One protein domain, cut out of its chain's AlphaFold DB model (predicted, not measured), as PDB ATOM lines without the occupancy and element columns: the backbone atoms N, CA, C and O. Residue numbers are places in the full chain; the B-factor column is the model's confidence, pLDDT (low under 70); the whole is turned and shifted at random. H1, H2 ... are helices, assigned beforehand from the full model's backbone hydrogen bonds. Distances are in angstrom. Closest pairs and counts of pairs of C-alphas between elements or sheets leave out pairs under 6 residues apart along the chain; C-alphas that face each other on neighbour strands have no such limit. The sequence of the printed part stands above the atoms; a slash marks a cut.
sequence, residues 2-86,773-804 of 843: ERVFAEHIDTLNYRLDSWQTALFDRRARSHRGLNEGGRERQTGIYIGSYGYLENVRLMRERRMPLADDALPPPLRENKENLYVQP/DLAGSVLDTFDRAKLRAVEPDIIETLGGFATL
ATOM      1  N   GLU A   2       2.794  41.446 -28.310       59.81
ATOM      2  CA  GLU A   2       2.911  40.425 -27.246       59.81
ATOM      3  C   GLU A   2       3.525  39.098 -27.703       59.81
ATOM      4  O   GLU A   2       4.442  38.621 -27.053       59.81
ATOM      5  N   ARG A   3       3.105  38.540 -28.850       59.97
ATOM      6  CA  ARG A   3       3.705  37.297 -29.377       59.97
ATOM      7  C   ARG A   3       5.213  37.410 -29.619       59.97
ATOM      8  O   ARG A   3       5.950  36.521 -29.237       59.97
ATOM      9  N   VAL A   4       5.673  38.532 -30.173       63.09
ATOM     10  CA  VAL A   4       7.102  38.770 -30.449       63.09
ATOM     11  C   VAL A   4       7.891  38.967 -29.151       63.09
ATOM     12  O   VAL A   4       9.037  38.547 -29.052       63.09
ATOM     13  N   PHE A   5       7.281  39.589 -28.140       68.44
ATOM     14  CA  PHE A   5       7.889  39.746 -26.819       68.44
ATOM     15  C   PHE A   5       7.977  38.410 -26.067       68.44
ATOM     16  O   PHE A   5       9.022  38.105 -25.501       68.44
ATOM     17  N   ALA A   6       6.921  37.592 -26.123       68.94
ATOM     18  CA  ALA A   6       6.905  36.239 -25.573       68.94
ATOM     19  C   ALA A   6       7.948  35.346 -26.262       68.94
ATOM     20  O   ALA A   6       8.793  34.776 -25.584       68.94
ATOM     21  N   GLU A   7       7.990  35.337 -27.598       68.44
ATOM     22  CA  GLU A   7       9.016  34.623 -28.370       68.44
ATOM     23  C   GLU A   7      10.433  35.077 -27.993       68.44
ATOM     24  O   GLU A   7      11.338  34.255 -27.858       68.44
ATOM     25  N   HIS A   8      10.649  36.381 -27.788       71.19
ATOM     26  CA  HIS A   8      11.950  36.908 -27.379       71.19
ATOM     27  C   HIS A   8      12.360  36.423 -25.982       71.19
ATOM     28  O   HIS A   8      13.501  36.000 -25.797       71.19
ATOM     29  N   ILE A   9      11.433  36.431 -25.020       68.12
ATOM     30  CA  ILE A   9      11.665  35.892 -23.675       68.12
ATOM     31  C   ILE A   9      11.923  34.382 -23.734       68.12
ATOM     32  O   ILE A   9      12.889  33.923 -23.135       68.12
ATOM     33  N   ASP A  10      11.153  33.619 -24.509       69.44
ATOM     34  CA  ASP A  10      11.336  32.168 -24.671       69.44
ATOM     35  C   ASP A  10      12.713  31.820 -25.251       69.44
ATOM     36  O   ASP A  10      13.378  30.876 -24.808       69.44
ATOM     37  N   THR A  11      13.180  32.630 -26.205       67.19
ATOM     38  CA  THR A  11      14.514  32.509 -26.814       67.19
ATOM     39  C   THR A  11      15.636  32.724 -25.790       67.19
ATOM     40  O   THR A  11      16.695  32.101 -25.887       67.19
ATOM     41  N   LEU A  12      15.416  33.606 -24.811       63.53
ATOM     42  CA  LEU A  12      16.376  33.934 -23.753       63.53
ATOM     43  C   LEU A  12      16.279  33.004 -22.538       63.53
ATOM     44  O   LEU A  12      17.248  32.909 -21.791       63.53
ATOM     45  N   ASN A  13      15.141  32.335 -22.345       60.53
ATOM     46  CA  ASN A  13      14.845  31.568 -21.142       60.53
ATOM     47  C   ASN A  13      15.284  30.099 -21.275       60.53
ATOM     48  O   ASN A  13      16.257  29.699 -20.652       60.53
ATOM     49  N   TYR A  14      14.649  29.291 -22.131       63.03
ATOM     50  CA  TYR A  14      14.885  27.832 -22.154       63.03
ATOM     51  C   TYR A  14      15.400  27.282 -23.496       63.03
ATOM     52  O   TYR A  14      15.841  26.132 -23.575       63.03
ATOM     53  N   ARG A  15      15.406  28.086 -24.567       67.31
ATOM     54  CA  ARG A  15      15.820  27.650 -25.911       67.31
ATOM     55  C   ARG A  15      17.331  27.734 -26.150       67.31
ATOM     56  O   ARG A  15      17.825  28.576 -26.902       67.31
ATOM     57  N   LEU A  16      18.079  26.795 -25.560       65.00
ATOM     58  CA  LEU A  16      19.525  26.618 -25.795       65.00
ATOM     59  C   LEU A  16      19.866  26.476 -27.295       65.00
ATOM     60  O   LEU A  16      20.927  26.900 -27.757       65.00
ATOM     61  N   ASP A  17      18.955  25.900 -28.077       70.31
ATOM     62  CA  ASP A  17      19.116  25.685 -29.514       70.31
ATOM     63  C   ASP A  17      19.155  26.996 -30.322       70.31
ATOM     64  O   ASP A  17      19.850  27.072 -31.342       70.31
ATOM     65  N   SER A  18      18.480  28.048 -29.851       71.94
ATOM     66  CA  SER A  18      18.523  29.387 -30.448       71.94
ATOM     67  C   SER A  18      19.893  30.046 -30.263       71.94
ATOM     68  O   SER A  18      20.427  30.659 -31.187       71.94
ATOM     69  N   TRP A  19      20.528  29.846 -29.104       70.62
ATOM     70  CA  TRP A  19      21.889  30.326 -28.840       70.62
ATOM     71  C   TRP A  19      22.923  29.575 -29.683       70.62
ATOM     72  O   TRP A  19      23.830  30.181 -30.254       70.62
ATOM     73  N   GLN A  20      22.764  28.256 -29.819       73.38
ATOM     74  CA  GLN A  20      23.628  27.436 -30.670       73.38
ATOM     75  C   GLN A  20      23.489  27.809 -32.154       73.38
ATOM     76  O   GLN A  20      24.496  27.959 -32.846       73.38
ATOM     77  N   THR A  21      22.267  28.031 -32.644       76.44
ATOM     78  CA  THR A  21      22.051  28.458 -34.037       76.44
ATOM     79  C   THR A  21      22.542  29.880 -34.316       76.44
ATOM     80  O   THR A  21      23.037  30.135 -35.416       76.44
ATOM     81  N   ALA A  22      22.534  30.784 -33.331       78.06
ATOM     82  CA  ALA A  22      23.147  32.109 -33.464       78.06
ATOM     83  C   ALA A  22      24.664  32.043 -33.743       78.06
ATOM     84  O   ALA A  22      25.200  32.880 -34.476       78.06
ATOM     85  N   LEU A  23      25.368  31.023 -33.232       80.81
ATOM     86  CA  LEU A  23      26.780  30.788 -33.567       80.81
ATOM     87  C   LEU A  23      26.959  30.390 -35.039       80.81
ATOM     88  O   LEU A  23      27.934  30.808 -35.669       80.81
ATOM     89  N   PHE A  24      26.011  29.638 -35.606       82.12
ATOM     90  CA  PHE A  24      26.015  29.294 -37.029       82.12
ATOM     91  C   PHE A  24      25.765  30.525 -37.905       82.12
ATOM     92  O   PHE A  24      26.488  30.711 -38.883       82.12
ATOM     93  N   ASP A  25      24.833  31.411 -37.527       81.44
ATOM     94  CA  ASP A  25      24.618  32.689 -38.228       81.44
ATOM     95  C   ASP A  25      25.866  33.582 -38.158       81.44
ATOM     96  O   ASP A  25      26.349  34.079 -39.177       81.44
ATOM     97  N   ARG A  26      26.476  33.715 -36.971       81.75
ATOM     98  CA  ARG A  26      27.731  34.466 -36.802       81.75
ATOM     99  C   ARG A  26      28.842  33.921 -37.704       81.75
ATOM    100  O   ARG A  26      29.566  34.707 -38.321       81.75
ATOM    101  N   ARG A  27      28.967  32.595 -37.809       79.38
ATOM    102  CA  ARG A  27      29.953  31.939 -38.679       79.38
ATOM    103  C   ARG A  27      29.634  32.136 -40.162       79.38
ATOM    104  O   ARG A  27      30.530  32.491 -40.922       79.38
ATOM    105  N   ALA A  28      28.369  32.015 -40.564       81.88
ATOM    106  CA  ALA A  28      27.927  32.290 -41.929       81.88
ATOM    107  C   ALA A  28      28.219  33.744 -42.345       81.88
ATOM    108  O   ALA A  28      28.725  33.988 -43.442       81.88
ATOM    109  N   ARG A  29      27.970  34.721 -41.461       81.69
ATOM    110  CA  ARG A  29      28.309  36.138 -41.696       81.69
ATOM    111  C   ARG A  29      29.814  36.370 -41.803       81.69
ATOM    112  O   ARG A  29      30.237  37.154 -42.652       81.69
ATOM    113  N   SER A  30      30.604  35.667 -40.989       77.88
ATOM    114  CA  SER A  30      32.069  35.675 -41.071       77.88
ATOM    115  C   SER A  30      32.556  35.176 -42.436       77.88
ATOM    116  O   SER A  30      33.305  35.876 -43.111       77.88
ATOM    117  N   HIS A  31      32.045  34.034 -42.916       77.25
ATOM    118  CA  HIS A  31      32.376  33.488 -44.246       77.25
ATOM    119  C   HIS A  31      31.967  34.411 -45.392       77.25
ATOM    120  O   HIS A  31      32.600  34.425 -46.440       77.25
ATOM    121  N   ARG A  32      30.912  35.207 -45.209       77.44
ATOM    122  CA  ARG A  32      30.489  36.213 -46.192       77.44
ATOM    123  C   ARG A  32      31.302  37.510 -46.130       77.44
ATOM    124  O   ARG A  32      31.116  38.345 -47.013       77.44
ATOM    125  N   GLY A  33      32.170  37.682 -45.131       73.50
ATOM    126  CA  GLY A  33      32.942  38.908 -44.912       73.50
ATOM    127  C   GLY A  33      32.087  40.099 -44.467       73.50
ATOM    128  O   GLY A  33      32.474  41.238 -44.686       73.50
ATOM    129  N   LEU A  34      30.910  39.860 -43.872       70.94
ATOM    130  CA  LEU A  34      29.934  40.916 -43.548       70.94
ATOM    131  C   LEU A  34      30.262  41.700 -42.266       70.94
ATOM    132  O   LEU A  34      29.674  42.753 -42.036       70.94
ATOM    133  N   ASN A  35      31.174  41.192 -41.432       65.44
ATOM    134  CA  ASN A  35      31.519  41.790 -40.136       65.44
ATOM    135  C   ASN A  35      32.763  42.697 -40.189       65.44
ATOM    136  O   ASN A  35      33.045  43.394 -39.219       65.44
ATOM    137  N   GLU A  36      33.509  42.700 -41.297       61.34
ATOM    138  CA  GLU A  36      34.714  43.515 -41.470       61.34
ATOM    139  C   GLU A  36      34.437  44.612 -42.502       61.34
ATOM    140  O   GLU A  36      34.320  44.351 -43.700       61.34
ATOM    141  N   GLY A  37      34.303  45.856 -42.037       57.12
ATOM    142  CA  GLY A  37      34.103  47.002 -42.918       57.12
ATOM    143  C   GLY A  37      35.265  47.143 -43.906       57.12
ATOM    144  O   GLY A  37      36.395  47.390 -43.496       57.12
ATOM    145  N   GLY A  38      34.981  46.995 -45.205       60.31
ATOM    146  CA  GLY A  38      35.932  47.276 -46.289       60.31
ATOM    147  C   GLY A  38      36.388  46.085 -47.143       60.31
ATOM    148  O   GLY A  38      37.176  46.301 -48.059       60.31
ATOM    149  N   ARG A  39      35.910  44.854 -46.907       61.12
ATOM    150  CA  ARG A  39      36.140  43.710 -47.820       61.12
ATOM    151  C   ARG A  39      34.951  43.496 -48.761       61.12
ATOM    152  O   ARG A  39      33.799  43.623 -48.351       61.12
ATOM    153  N   GLU A  40      35.224  43.150 -50.021       62.62
ATOM    154  CA  GLU A  40      34.180  42.690 -50.943       62.62
ATOM    155  C   GLU A  40      33.547  41.398 -50.414       62.62
ATOM    156  O   GLU A  40      34.237  40.476 -49.967       62.62
ATOM    157  N   ARG A  41      32.212  41.339 -50.451       73.62
ATOM    158  CA  ARG A  41      31.435  40.187 -49.988       73.62
ATOM    159  C   ARG A  41      31.869  38.930 -50.741       73.62
ATOM    160  O   ARG A  41      31.756  38.880 -51.962       73.62
ATOM    161  N   GLN A  42      32.251  37.877 -50.020       71.62
ATOM    162  CA  GLN A  42      32.582  36.600 -50.655       71.62
ATOM    163  C   GLN A  42      31.323  35.943 -51.253       71.62
ATOM    164  O   GLN A  42      30.358  35.600 -50.549       71.62
ATOM    165  N   THR A  43      31.329  35.772 -52.577       66.12
ATOM    166  CA  THR A  43      30.245  35.166 -53.363       66.12
ATOM    167  C   THR A  43      30.553  33.706 -53.697       66.12
ATOM    168  O   THR A  43      31.671  33.374 -54.067       66.12
ATOM    169  N   GLY A  44      29.551  32.833 -53.578       74.56
ATOM    170  CA  GLY A  44      29.681  31.386 -53.786       74.56
ATOM    171  C   GLY A  44      28.737  30.616 -52.863       74.56
ATOM    172  O   GLY A  44      28.568  30.982 -51.696       74.56
ATOM    173  N   ILE A  45      28.042  29.613 -53.391       80.12
ATOM    174  CA  ILE A  45      27.114  28.750 -52.647       80.12
ATOM    175  C   ILE A  45      27.188  27.359 -53.279       80.12
ATOM    176  O   ILE A  45      27.191  27.238 -54.501       80.12
ATOM    177  N   TYR A  46      27.246  26.325 -52.442       81.12
ATOM    178  CA  TYR A  46      27.047  24.944 -52.872       81.12
ATOM    179  C   TYR A  46      25.562  24.608 -52.730       81.12
ATOM    180  O   TYR A  46      24.980  24.852 -51.675       81.12
ATOM    181  N   ILE A  47      24.952  24.083 -53.793       83.50
ATOM    182  CA  ILE A  47      23.543  23.673 -53.812       83.50
ATOM    183  C   ILE A  47      23.497  22.153 -53.906       83.50
ATOM    184  O   ILE A  47      24.194  21.560 -54.728       83.50
ATOM    185  N   GLY A  48      22.664  21.533 -53.076       84.12
ATOM    186  CA  GLY A  48      22.396  20.101 -53.103       84.12
ATOM    187  C   GLY A  48      20.958  19.807 -52.693       84.12
ATOM    188  O   GLY A  48      20.256  20.677 -52.179       84.12
ATOM    189  N   SER A  49      20.529  18.572 -52.929       83.69
ATOM    190  CA  SER A  49      19.238  18.040 -52.489       83.69
ATOM    191  C   SER A  49      19.447  17.023 -51.373       83.69
ATOM    192  O   SER A  49      20.388  16.232 -51.436       83.69
ATOM    193  N   TYR A  50      18.549  17.001 -50.392       85.06
ATOM    194  CA  TYR A  50      18.549  16.007 -49.321       85.06
ATOM    195  C   TYR A  50      17.203  15.281 -49.260       85.06
ATOM    196  O   TYR A  50      16.168  15.822 -49.649       85.06
ATOM    197  N   GLY A  51      17.234  14.047 -48.767       79.88
ATOM    198  CA  GLY A  51      16.060  13.240 -48.462       79.88
ATOM    199  C   GLY A  51      16.322  12.460 -47.184       79.88
ATOM    200  O   GLY A  51      17.451  12.038 -46.937       79.88
ATOM    201  N   TYR A  52      15.295  12.305 -46.360       77.31
ATOM    202  CA  TYR A  52      15.399  11.631 -45.075       77.31
ATOM    203  C   TYR A  52      14.193  10.711 -44.898       77.31
ATOM    204  O   TYR A  52      13.059  11.122 -45.138       77.31
ATOM    205  N   LEU A  53      14.451   9.453 -44.543       76.75
ATOM    206  CA  LEU A  53      13.429   8.423 -44.393       76.75
ATOM    207  C   LEU A  53      13.500   7.865 -42.977       76.75
ATOM    208  O   LEU A  53      14.551   7.403 -42.537       76.75
ATOM    209  N   GLU A  54      12.367   7.880 -42.289       72.44
ATOM    210  CA  GLU A  54      12.277   7.475 -40.896       72.44
ATOM    211  C   GLU A  54      11.320   6.319 -40.679       72.44
ATOM    212  O   GLU A  54      10.411   6.087 -41.473       72.44
ATOM    213  N   ASN A  55      11.523   5.595 -39.574       71.19
ATOM    214  CA  ASN A  55      10.664   4.482 -39.173       71.19
ATOM    215  C   ASN A  55      10.486   3.434 -40.279       71.19
ATOM    216  O   ASN A  55       9.397   2.882 -40.453       71.19
ATOM    217  N   VAL A  56      11.564   3.142 -41.013       72.44
ATOM    218  CA  VAL A  56      11.571   2.084 -42.024       72.44
ATOM    219  C   VAL A  56      11.272   0.760 -41.333       72.44
ATOM    220  O   VAL A  56      12.094   0.207 -40.602       72.44
ATOM    221  N   ARG A  57      10.060   0.254 -41.544       68.88
ATOM    222  CA  ARG A  57       9.623  -1.048 -41.048       68.88
ATOM    223  C   ARG A  57       9.667  -2.034 -42.203       68.88
ATOM    224  O   ARG A  57       9.175  -1.751 -43.291       68.88
ATOM    225  N   LEU A  58      10.218  -3.216 -41.949       62.94
ATOM    226  CA  LEU A  58      10.052  -4.348 -42.855       62.94
ATOM    227  C   LEU A  58       8.554  -4.643 -43.001       62.94
ATOM    228  O   LEU A  58       7.876  -4.916 -42.007       62.94
ATOM    229  N   MET A  59       8.046  -4.599 -44.233       60.94
ATOM    230  CA  MET A  59       6.691  -5.043 -44.549       60.94
ATOM    231  C   MET A  59       6.627  -6.558 -44.298       60.94
ATOM    232  O   MET A  59       7.165  -7.348 -45.068       60.94
ATOM    233  N   ARG A  60       6.038  -6.963 -43.165       57.66
ATOM    234  CA  ARG A  60       5.937  -8.378 -42.747       57.66
ATOM    235  C   ARG A  60       4.889  -9.166 -43.538       57.66
ATOM    236  O   ARG A  60       4.854 -10.390 -43.446       57.66
ATOM    237  N   GLU A  61       4.031  -8.484 -44.288       61.00
ATOM    238  CA  GLU A  61       2.948  -9.108 -45.044       61.00
ATOM    239  C   GLU A  61       3.459  -9.645 -46.385       61.00
ATOM    240  O   GLU A  61       4.015  -8.924 -47.214       61.00
ATOM    241  N   ARG A  62       3.291 -10.955 -46.582       62.97
ATOM    242  CA  ARG A  62       3.743 -11.662 -47.779       62.97
ATOM    243  C   ARG A  62       2.737 -11.402 -48.901       62.97
ATOM    244  O   ARG A  62       1.583 -11.804 -48.799       62.97
ATOM    245  N   ARG A  63       3.179 -10.738 -49.970       70.81
ATOM    246  CA  ARG A  63       2.437 -10.645 -51.237       70.81
ATOM    247  C   ARG A  63       2.046 -12.059 -51.688       70.81
ATOM    248  O   ARG A  63       2.916 -12.928 -51.750       70.81
ATOM    249  N   MET A  64       0.764 -12.299 -51.960       76.12
ATOM    250  CA  MET A  64       0.283 -13.617 -52.389       76.12
ATOM    251  C   MET A  64       0.333 -13.695 -53.917       76.12
ATOM    252  O   MET A  64      -0.239 -12.808 -54.551       76.12
ATOM    253  N   PRO A  65       1.013 -14.682 -54.529       77.50
ATOM    254  CA  PRO A  65       1.016 -14.823 -55.982       77.50
ATOM    255  C   PRO A  65      -0.411 -15.090 -56.474       77.50
ATOM    256  O   PRO A  65      -1.141 -15.878 -55.870       77.50
ATOM    257  N   LEU A  66      -0.812 -14.402 -57.539       79.19
ATOM    258  CA  LEU A  66      -2.091 -14.623 -58.202       79.19
ATOM    259  C   LEU A  66      -1.897 -15.675 -59.295       79.19
ATOM    260  O   LEU A  66      -1.001 -15.538 -60.126       79.19
ATOM    261  N   ALA A  67      -2.720 -16.721 -59.284       79.81
ATOM    262  CA  ALA A  67      -2.680 -17.745 -60.317       79.81
ATOM    263  C   ALA A  67      -3.254 -17.203 -61.642       79.81
ATOM    264  O   ALA A  67      -4.237 -16.461 -61.651       79.81
ATOM    265  N   ASP A  68      -2.614 -17.551 -62.762       77.94
ATOM    266  CA  ASP A  68      -2.931 -17.015 -64.098       77.94
ATOM    267  C   ASP A  68      -4.328 -17.462 -64.591       77.94
ATOM    268  O   ASP A  68      -4.979 -16.798 -65.394       77.94
ATOM    269  N   ASP A  69      -4.844 -18.572 -64.060       79.25
ATOM    270  CA  ASP A  69      -6.193 -19.078 -64.330       79.25
ATOM    271  C   ASP A  69      -7.305 -18.173 -63.770       79.25
ATOM    272  O   ASP A  69      -8.376 -18.082 -64.378       79.25
ATOM    273  N   ALA A  70      -7.034 -17.450 -62.681       77.88
ATOM    274  CA  ALA A  70      -7.939 -16.470 -62.087       77.88
ATOM    275  C   ALA A  70      -8.062 -15.178 -62.917       77.88
ATOM    276  O   ALA A  70      -8.959 -14.369 -62.668       77.88
ATOM    277  N   LEU A  71      -7.185 -14.969 -63.906       78.44
ATOM    278  CA  LEU A  71      -7.199 -13.794 -64.775       78.44
ATOM    279  C   LEU A  71      -8.055 -14.028 -66.032       78.44
ATOM    280  O   LEU A  71      -8.074 -15.139 -66.581       78.44
ATOM    281  N   PRO A  72      -8.738 -12.986 -66.546       81.88
ATOM    282  CA  PRO A  72      -9.357 -13.020 -67.865       81.88
ATOM    283  C   PRO A  72      -8.336 -13.379 -68.959       81.88
ATOM    284  O   PRO A  72      -7.194 -12.928 -68.873       81.88
ATOM    285  N   PRO A  73      -8.733 -14.094 -70.034       82.75
ATOM    286  CA  PRO A  73      -7.830 -14.517 -71.108       82.75
ATOM    287  C   PRO A  73      -6.850 -13.456 -71.651       82.75
ATOM    288  O   PRO A  73      -5.695 -13.815 -71.862       82.75
ATOM    289  N   PRO A  74      -7.229 -12.173 -71.857       82.12
ATOM    290  CA  PRO A  74      -6.296 -11.165 -72.373       82.12
ATOM    291  C   PRO A  74      -5.216 -10.711 -71.375       82.12
ATOM    292  O   PRO A  74      -4.252 -10.084 -71.797       82.12
ATOM    293  N   LEU A  75      -5.368 -10.995 -70.077       75.25
ATOM    294  CA  LEU A  75      -4.420 -10.610 -69.021       75.25
ATOM    295  C   LEU A  75      -3.494 -11.761 -68.593       75.25
ATOM    296  O   LEU A  75      -2.692 -11.586 -67.681       75.25
ATOM    297  N   ARG A  76      -3.610 -12.930 -69.236       83.19
ATOM    298  CA  ARG A  76      -2.790 -14.109 -68.945       83.19
ATOM    299  C   ARG A  76      -1.435 -13.997 -69.625       83.19
ATOM    300  O   ARG A  76      -1.325 -14.167 -70.839       83.19
ATOM    301  N   GLU A  77      -0.399 -13.710 -68.849       78.25
ATOM    302  CA  GLU A  77       0.968 -13.570 -69.365       78.25
ATOM    303  C   GLU A  77       1.778 -14.874 -69.276       78.25
ATOM    304  O   GLU A  77       2.920 -14.905 -69.744       78.25
ATOM    305  N   ASN A  78       1.218 -15.949 -68.695       75.50
ATOM    306  CA  ASN A  78       1.929 -17.187 -68.348       75.50
ATOM    307  C   ASN A  78       3.215 -16.927 -67.537       75.50
ATOM    308  O   ASN A  78       4.228 -17.615 -67.697       75.50
ATOM    309  N   LYS A  79       3.196 -15.897 -66.684       73.75
ATOM    310  CA  LYS A  79       4.302 -15.502 -65.807       73.75
ATOM    311  C   LYS A  79       3.783 -15.351 -64.382       73.75
ATOM    312  O   LYS A  79       2.765 -14.713 -64.154       73.75
ATOM    313  N   GLU A  80       4.513 -15.884 -63.404       68.06
ATOM    314  CA  GLU A  80       4.193 -15.722 -61.977       68.06
ATOM    315  C   GLU A  80       4.706 -14.370 -61.438       68.06
ATOM    316  O   GLU A  80       5.536 -14.308 -60.532       68.06
ATOM    317  N   ASN A  81       4.265 -13.262 -62.041       76.25
ATOM    318  CA  ASN A  81       4.700 -11.897 -61.707       76.25
ATOM    319  C   ASN A  81       3.609 -11.037 -61.042       76.25
ATOM    320  O   ASN A  81       3.909  -9.934 -60.578       76.25
ATOM    321  N   LEU A  82       2.366 -11.519 -60.975       78.12
ATOM    322  CA  LEU A  82       1.242 -10.802 -60.377       78.12
ATOM    323  C   LEU A  82       1.014 -11.240 -58.933       78.12
ATOM    324  O   LEU A  82       1.003 -12.427 -58.610       78.12
ATOM    325  N   TYR A  83       0.810 -10.261 -58.055       76.44
ATOM    326  CA  TYR A  83       0.593 -10.502 -56.636       76.44
ATOM    327  C   TYR A  83      -0.600  -9.712 -56.110       76.44
ATOM    328  O   TYR A  83      -0.758  -8.531 -56.422       76.44
ATOM    329  N   VAL A  84      -1.384 -10.332 -55.231       74.81
ATOM    330  CA  VAL A  84      -2.429  -9.666 -54.454       74.81
ATOM    331  C   VAL A  84      -1.841  -9.183 -53.133       74.81
ATOM    332  O   VAL A  84      -1.168  -9.925 -52.408       74.81
ATOM    333  N   GLN A  85      -2.103  -7.919 -52.816       73.31
ATOM    334  CA  GLN A  85      -1.863  -7.356 -51.493       73.31
ATOM    335  C   GLN A  85      -3.149  -7.505 -50.664       73.31
ATOM    336  O   GLN A  85      -4.163  -6.926 -51.053       73.31
ATOM    337  N   PRO A  86      -3.143  -8.246 -49.538       68.88
ATOM    338  CA  PRO A  86      -4.358  -8.529 -48.763       68.88
ATOM    339  C   PRO A  86      -5.090  -7.286 -48.233       68.88
ATOM    340  O   PRO A  86      -6.297  -7.330 -48.029       68.88
ATOM    341  N   ASP A 773      30.512  15.319 -43.295       84.31
ATOM    342  CA  ASP A 773      30.061  16.589 -42.709       84.31
ATOM    343  C   ASP A 773      28.684  17.002 -43.249       84.31
ATOM    344  O   ASP A 773      27.840  17.494 -42.498       84.31
ATOM    345  N   LEU A 774      28.426  16.783 -44.544       84.81
ATOM    346  CA  LEU A 774      27.132  17.077 -45.170       84.81
ATOM    347  C   LEU A 774      26.034  16.130 -44.671       84.81
ATOM    348  O   LEU A 774      24.967  16.589 -44.264       84.81
ATOM    349  N   ALA A 775      26.297  14.820 -44.666       86.81
ATOM    350  CA  ALA A 775      25.356  13.819 -44.168       86.81
ATOM    351  C   ALA A 775      25.080  14.010 -42.667       86.81
ATOM    352  O   ALA A 775      23.923  14.020 -42.247       86.81
ATOM    353  N   GLY A 776      26.130  14.244 -41.876       87.19
ATOM    354  CA  GLY A 776      26.035  14.535 -40.449       87.19
ATOM    355  C   GLY A 776      25.244  15.808 -40.163       87.19
ATOM    356  O   GLY A 776      24.428  15.813 -39.250       87.19
ATOM    357  N   SER A 777      25.395  16.852 -40.984       86.50
ATOM    358  CA  SER A 777      24.618  18.091 -40.839       86.50
ATOM    359  C   SER A 777      23.124  17.886 -41.084       86.50
ATOM    360  O   SER A 777      22.304  18.486 -40.389       86.50
ATOM    361  N   VAL A 778      22.746  17.038 -42.049       87.62
ATOM    362  CA  VAL A 778      21.335  16.688 -42.280       87.62
ATOM    363  C   VAL A 778      20.785  15.916 -41.077       87.62
ATOM    364  O   VAL A 778      19.740  16.296 -40.556       87.62
ATOM    365  N   LEU A 779      21.502  14.893 -40.598       87.44
ATOM    366  CA  LEU A 779      21.088  14.089 -39.440       87.44
ATOM    367  C   LEU A 779      20.955  14.932 -38.160       87.44
ATOM    368  O   LEU A 779      19.896  14.928 -37.539       87.44
ATOM    369  N   ASP A 780      21.973  15.729 -37.826       84.88
ATOM    370  CA  ASP A 780      21.966  16.631 -36.665       84.88
ATOM    371  C   ASP A 780      20.830  17.660 -36.756       84.88
ATOM    372  O   ASP A 780      20.169  17.952 -35.761       84.88
ATOM    373  N   THR A 781      20.522  18.166 -37.955       86.00
ATOM    374  CA  THR A 781      19.389  19.082 -38.141       86.00
ATOM    375  C   THR A 781      18.050  18.410 -37.833       86.00
ATOM    376  O   THR A 781      17.207  19.020 -37.174       86.00
ATOM    377  N   PHE A 782      17.843  17.168 -38.282       84.12
ATOM    378  CA  PHE A 782      16.618  16.418 -37.992       84.12
ATOM    379  C   PHE A 782      16.509  16.043 -36.510       84.12
ATOM    380  O   PHE A 782      15.441  16.218 -35.922       84.12
ATOM    381  N   ASP A 783      17.602  15.616 -35.880       83.25
ATOM    382  CA  ASP A 783      17.625  15.334 -34.443       83.25
ATOM    383  C   ASP A 783      17.304  16.593 -33.628       83.25
ATOM    384  O   ASP A 783      16.446  16.566 -32.744       83.25
ATOM    385  N   ARG A 784      17.884  17.745 -33.988       78.50
ATOM    386  CA  ARG A 784      17.541  19.041 -33.379       78.50
ATOM    387  C   ARG A 784      16.095  19.443 -33.624       78.50
ATOM    388  O   ARG A 784      15.475  19.999 -32.726       78.50
ATOM    389  N   ALA A 785      15.548  19.194 -34.814       80.25
ATOM    390  CA  ALA A 785      14.153  19.500 -35.116       80.25
ATOM    391  C   ALA A 785      13.194  18.708 -34.214       80.25
ATOM    392  O   ALA A 785      12.226  19.273 -33.713       80.25
ATOM    393  N   LYS A 786      13.499  17.437 -33.932       77.56
ATOM    394  CA  LYS A 786      12.735  16.636 -32.966       77.56
ATOM    395  C   LYS A 786      12.898  17.132 -31.537       77.56
ATOM    396  O   LYS A 786      11.914  17.219 -30.816       77.56
ATOM    397  N   LEU A 787      14.120  17.490 -31.138       73.69
ATOM    398  CA  LEU A 787      14.378  18.058 -29.812       73.69
ATOM    399  C   LEU A 787      13.650  19.400 -29.612       73.69
ATOM    400  O   LEU A 787      13.202  19.680 -28.507       73.69
ATOM    401  N   ARG A 788      13.467  20.201 -30.673       71.19
ATOM    402  CA  ARG A 788      12.669  21.445 -30.651       71.19
ATOM    403  C   ARG A 788      11.169  21.224 -30.482       71.19
ATOM    404  O   ARG A 788      10.488  22.148 -30.060       71.19
ATOM    405  N   ALA A 789      10.657  20.050 -30.845       69.88
ATOM    406  CA  ALA A 789       9.248  19.706 -30.676       69.88
ATOM    407  C   ALA A 789       8.915  19.266 -29.236       69.88
ATOM    408  O   ALA A 789       7.773  18.919 -28.950       69.88
ATOM    409  N   VAL A 790       9.907  19.248 -28.335       68.00
ATOM    410  CA  VAL A 790       9.705  18.964 -26.914       68.00
ATOM    411  C   VAL A 790       9.221  20.234 -26.216       68.00
ATOM    412  O   VAL A 790       9.988  21.172 -26.007       68.00
ATOM    413  N   GLU A 791       7.942  20.253 -25.853       66.75
ATOM    414  CA  GLU A 791       7.311  21.340 -25.102       66.75
ATOM    415  C   GLU A 791       7.507  21.169 -23.581       66.75
ATOM    416  O   GLU A 791       7.674  20.039 -23.107       66.75
ATOM    417  N   PRO A 792       7.469  22.258 -22.789       64.06
ATOM    418  CA  PRO A 792       7.563  22.192 -21.327       64.06
ATOM    419  C   PRO A 792       6.560  21.219 -20.690       64.06
ATOM    420  O   PRO A 792       6.953  20.423 -19.837       64.06
ATOM    421  N   ASP A 793       5.318  21.188 -21.179       68.12
ATOM    422  CA  ASP A 793       4.260  20.281 -20.712       68.12
ATOM    423  C   ASP A 793       4.659  18.801 -20.877       68.12
ATOM    424  O   ASP A 793       4.369  17.960 -20.028       68.12
ATOM    425  N   ILE A 794       5.406  18.472 -21.939       68.81
ATOM    426  CA  ILE A 794       5.934  17.121 -22.185       68.81
ATOM    427  C   ILE A 794       7.049  16.792 -21.177       68.81
ATOM    428  O   ILE A 794       7.137  15.659 -20.704       68.81
ATOM    429  N   ILE A 795       7.873  17.771 -20.791       65.75
ATOM    430  CA  ILE A 795       8.931  17.597 -19.779       65.75
ATOM    431  C   ILE A 795       8.332  17.421 -18.376       65.75
ATOM    432  O   ILE A 795       8.851  16.619 -17.598       65.75
ATOM    433  N   GLU A 796       7.222  18.089 -18.056       63.41
ATOM    434  CA  GLU A 796       6.506  17.895 -16.785       63.41
ATOM    435  C   GLU A 796       5.947  16.472 -16.632       63.41
ATOM    436  O   GLU A 796       5.952  15.921 -15.529       63.41
ATOM    437  N   THR A 797       5.541  15.828 -17.735       68.94
ATOM    438  CA  THR A 797       5.102  14.419 -17.708       68.94
ATOM    439  C   THR A 797       6.244  13.424 -17.455       68.94
ATOM    440  O   THR A 797       6.001  12.293 -17.023       68.94
ATOM    441  N   LEU A 798       7.502  13.834 -17.666       65.19
ATOM    442  CA  LEU A 798       8.700  13.041 -17.386       65.19
ATOM    443  C   LEU A 798       9.119  13.243 -15.920       65.19
ATOM    444  O   LEU A 798       9.966  14.074 -15.585       65.19
ATOM    445  N   GLY A 799       8.498  12.467 -15.028       57.06
ATOM    446  CA  GLY A 799       8.670  12.572 -13.575       57.06
ATOM    447  C   GLY A 799      10.128  12.734 -13.114       57.06
ATOM    448  O   GLY A 799      10.980  11.892 -13.386       57.06
ATOM    449  N   GLY A 800      10.402  13.823 -12.384       62.88
ATOM    450  CA  GLY A 800      11.705  14.128 -11.775       62.88
ATOM    451  C   GLY A 800      12.701  14.892 -12.659       62.88
ATOM    452  O   GLY A 800      13.703  15.385 -12.138       62.88
ATOM    453  N   PHE A 801      12.434  15.060 -13.960       58.84
ATOM    454  CA  PHE A 801      13.301  15.852 -14.843       58.84
ATOM    455  C   PHE A 801      13.005  17.354 -14.798       58.84
ATOM    456  O   PHE A 801      13.932  18.141 -14.970       58.84
ATOM    457  N   ALA A 802      11.775  17.758 -14.462       59.50
ATOM    458  CA  ALA A 802      11.410  19.168 -14.274       59.50
ATOM    459  C   ALA A 802      12.290  19.879 -13.222       59.50
ATOM    460  O   ALA A 802      12.656  21.037 -13.389       59.50
ATOM    461  N   THR A 803      12.714  19.166 -12.172       57.28
ATOM    462  CA  THR A 803      13.612  19.676 -11.117       57.28
ATOM    463  C   THR A 803      15.076  19.830 -11.536       57.28
ATOM    464  O   THR A 803      15.841  20.473 -10.821       57.28
ATOM    465  N   LEU A 804      15.482  19.230 -12.659       53.88
ATOM    466  CA  LEU A 804      16.840  19.328 -13.209       53.88
ATOM    467  C   LEU A 804      16.953  20.399 -14.304       53.88
ATOM    468  O   LEU A 804      18.059  20.671 -14.773       53.88
TER     469      LEU A 804
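AT A GLANCE: This is residues 2 to 86 and 773 to 804 of the 843 residues of an uncharacterized protein of Verrucomicrobia bacterium (UniProt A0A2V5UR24). Two helices, H2 and H3, stand loosely side by side and run opposite ways; H1 makes a corner with H2, and H4 lies beyond the end of H3. From H2 a long arm with no named element, residues 32 to 86, sweeps away past H3 and folds back at its far end, where residues 64 to 65 pair antiparallel with residues 83 to 84. The printed part has 117 residues with four named helices, in the order H1, H2, H3, H4, and no named strand: all helix by class, though only 50 residues are in named elements. It is extended, with a radius of gyration of the C-alphas of 26.9 A and spans of 78 by 51 by 30 A.

IN THESE COORDINATES: Find C-alpha 16 at (19.525, 26.618, -25.795); from there H2, residues 16 to 31, runs 23.5 A. H3, residues 773 to 788, begins at (30.061, 16.589, -42.709) and runs 21.7 A. Go back to C-alpha 2 at (2.911, 40.425, -27.246) for H1, residues 2 to 13, 16.1 A long. H4, residues 792 to 797, is 8.9 A long.

HOW THE PARTS SIT: Look first at H2 and H3, close but not clearly touching: their closest C-alphas, of Asp 17 and Arg 788, are 7.8 A apart. They run opposite ways at a shallow tilt of 33 degrees, only just short of steep. H1 and H2 are close but not clearly touching, with the C-alphas of Thr 11 and Ser 18 closest at 6.2 A, and about perpendicular at 90 degrees. H4 is apart from H1, H2 and H3. Every O i to N i+4 pair is within hydrogen-bond range in H1, H3 and H4, and 11 of 12 in H2.

THE WHOLE: The C-alphas farthest apart, of Gly 38 and Asp 69, are 80.6 A apart. Residues 87 to 772 are not printed, and C-alphas 86 and 773 stand 43.0 A apart across this cut. The links H1 to H2 and H3 to H4 are tight. The mean pLDDT of the printed part is 72.9; 45 residues are under 70, among them 789 to 804.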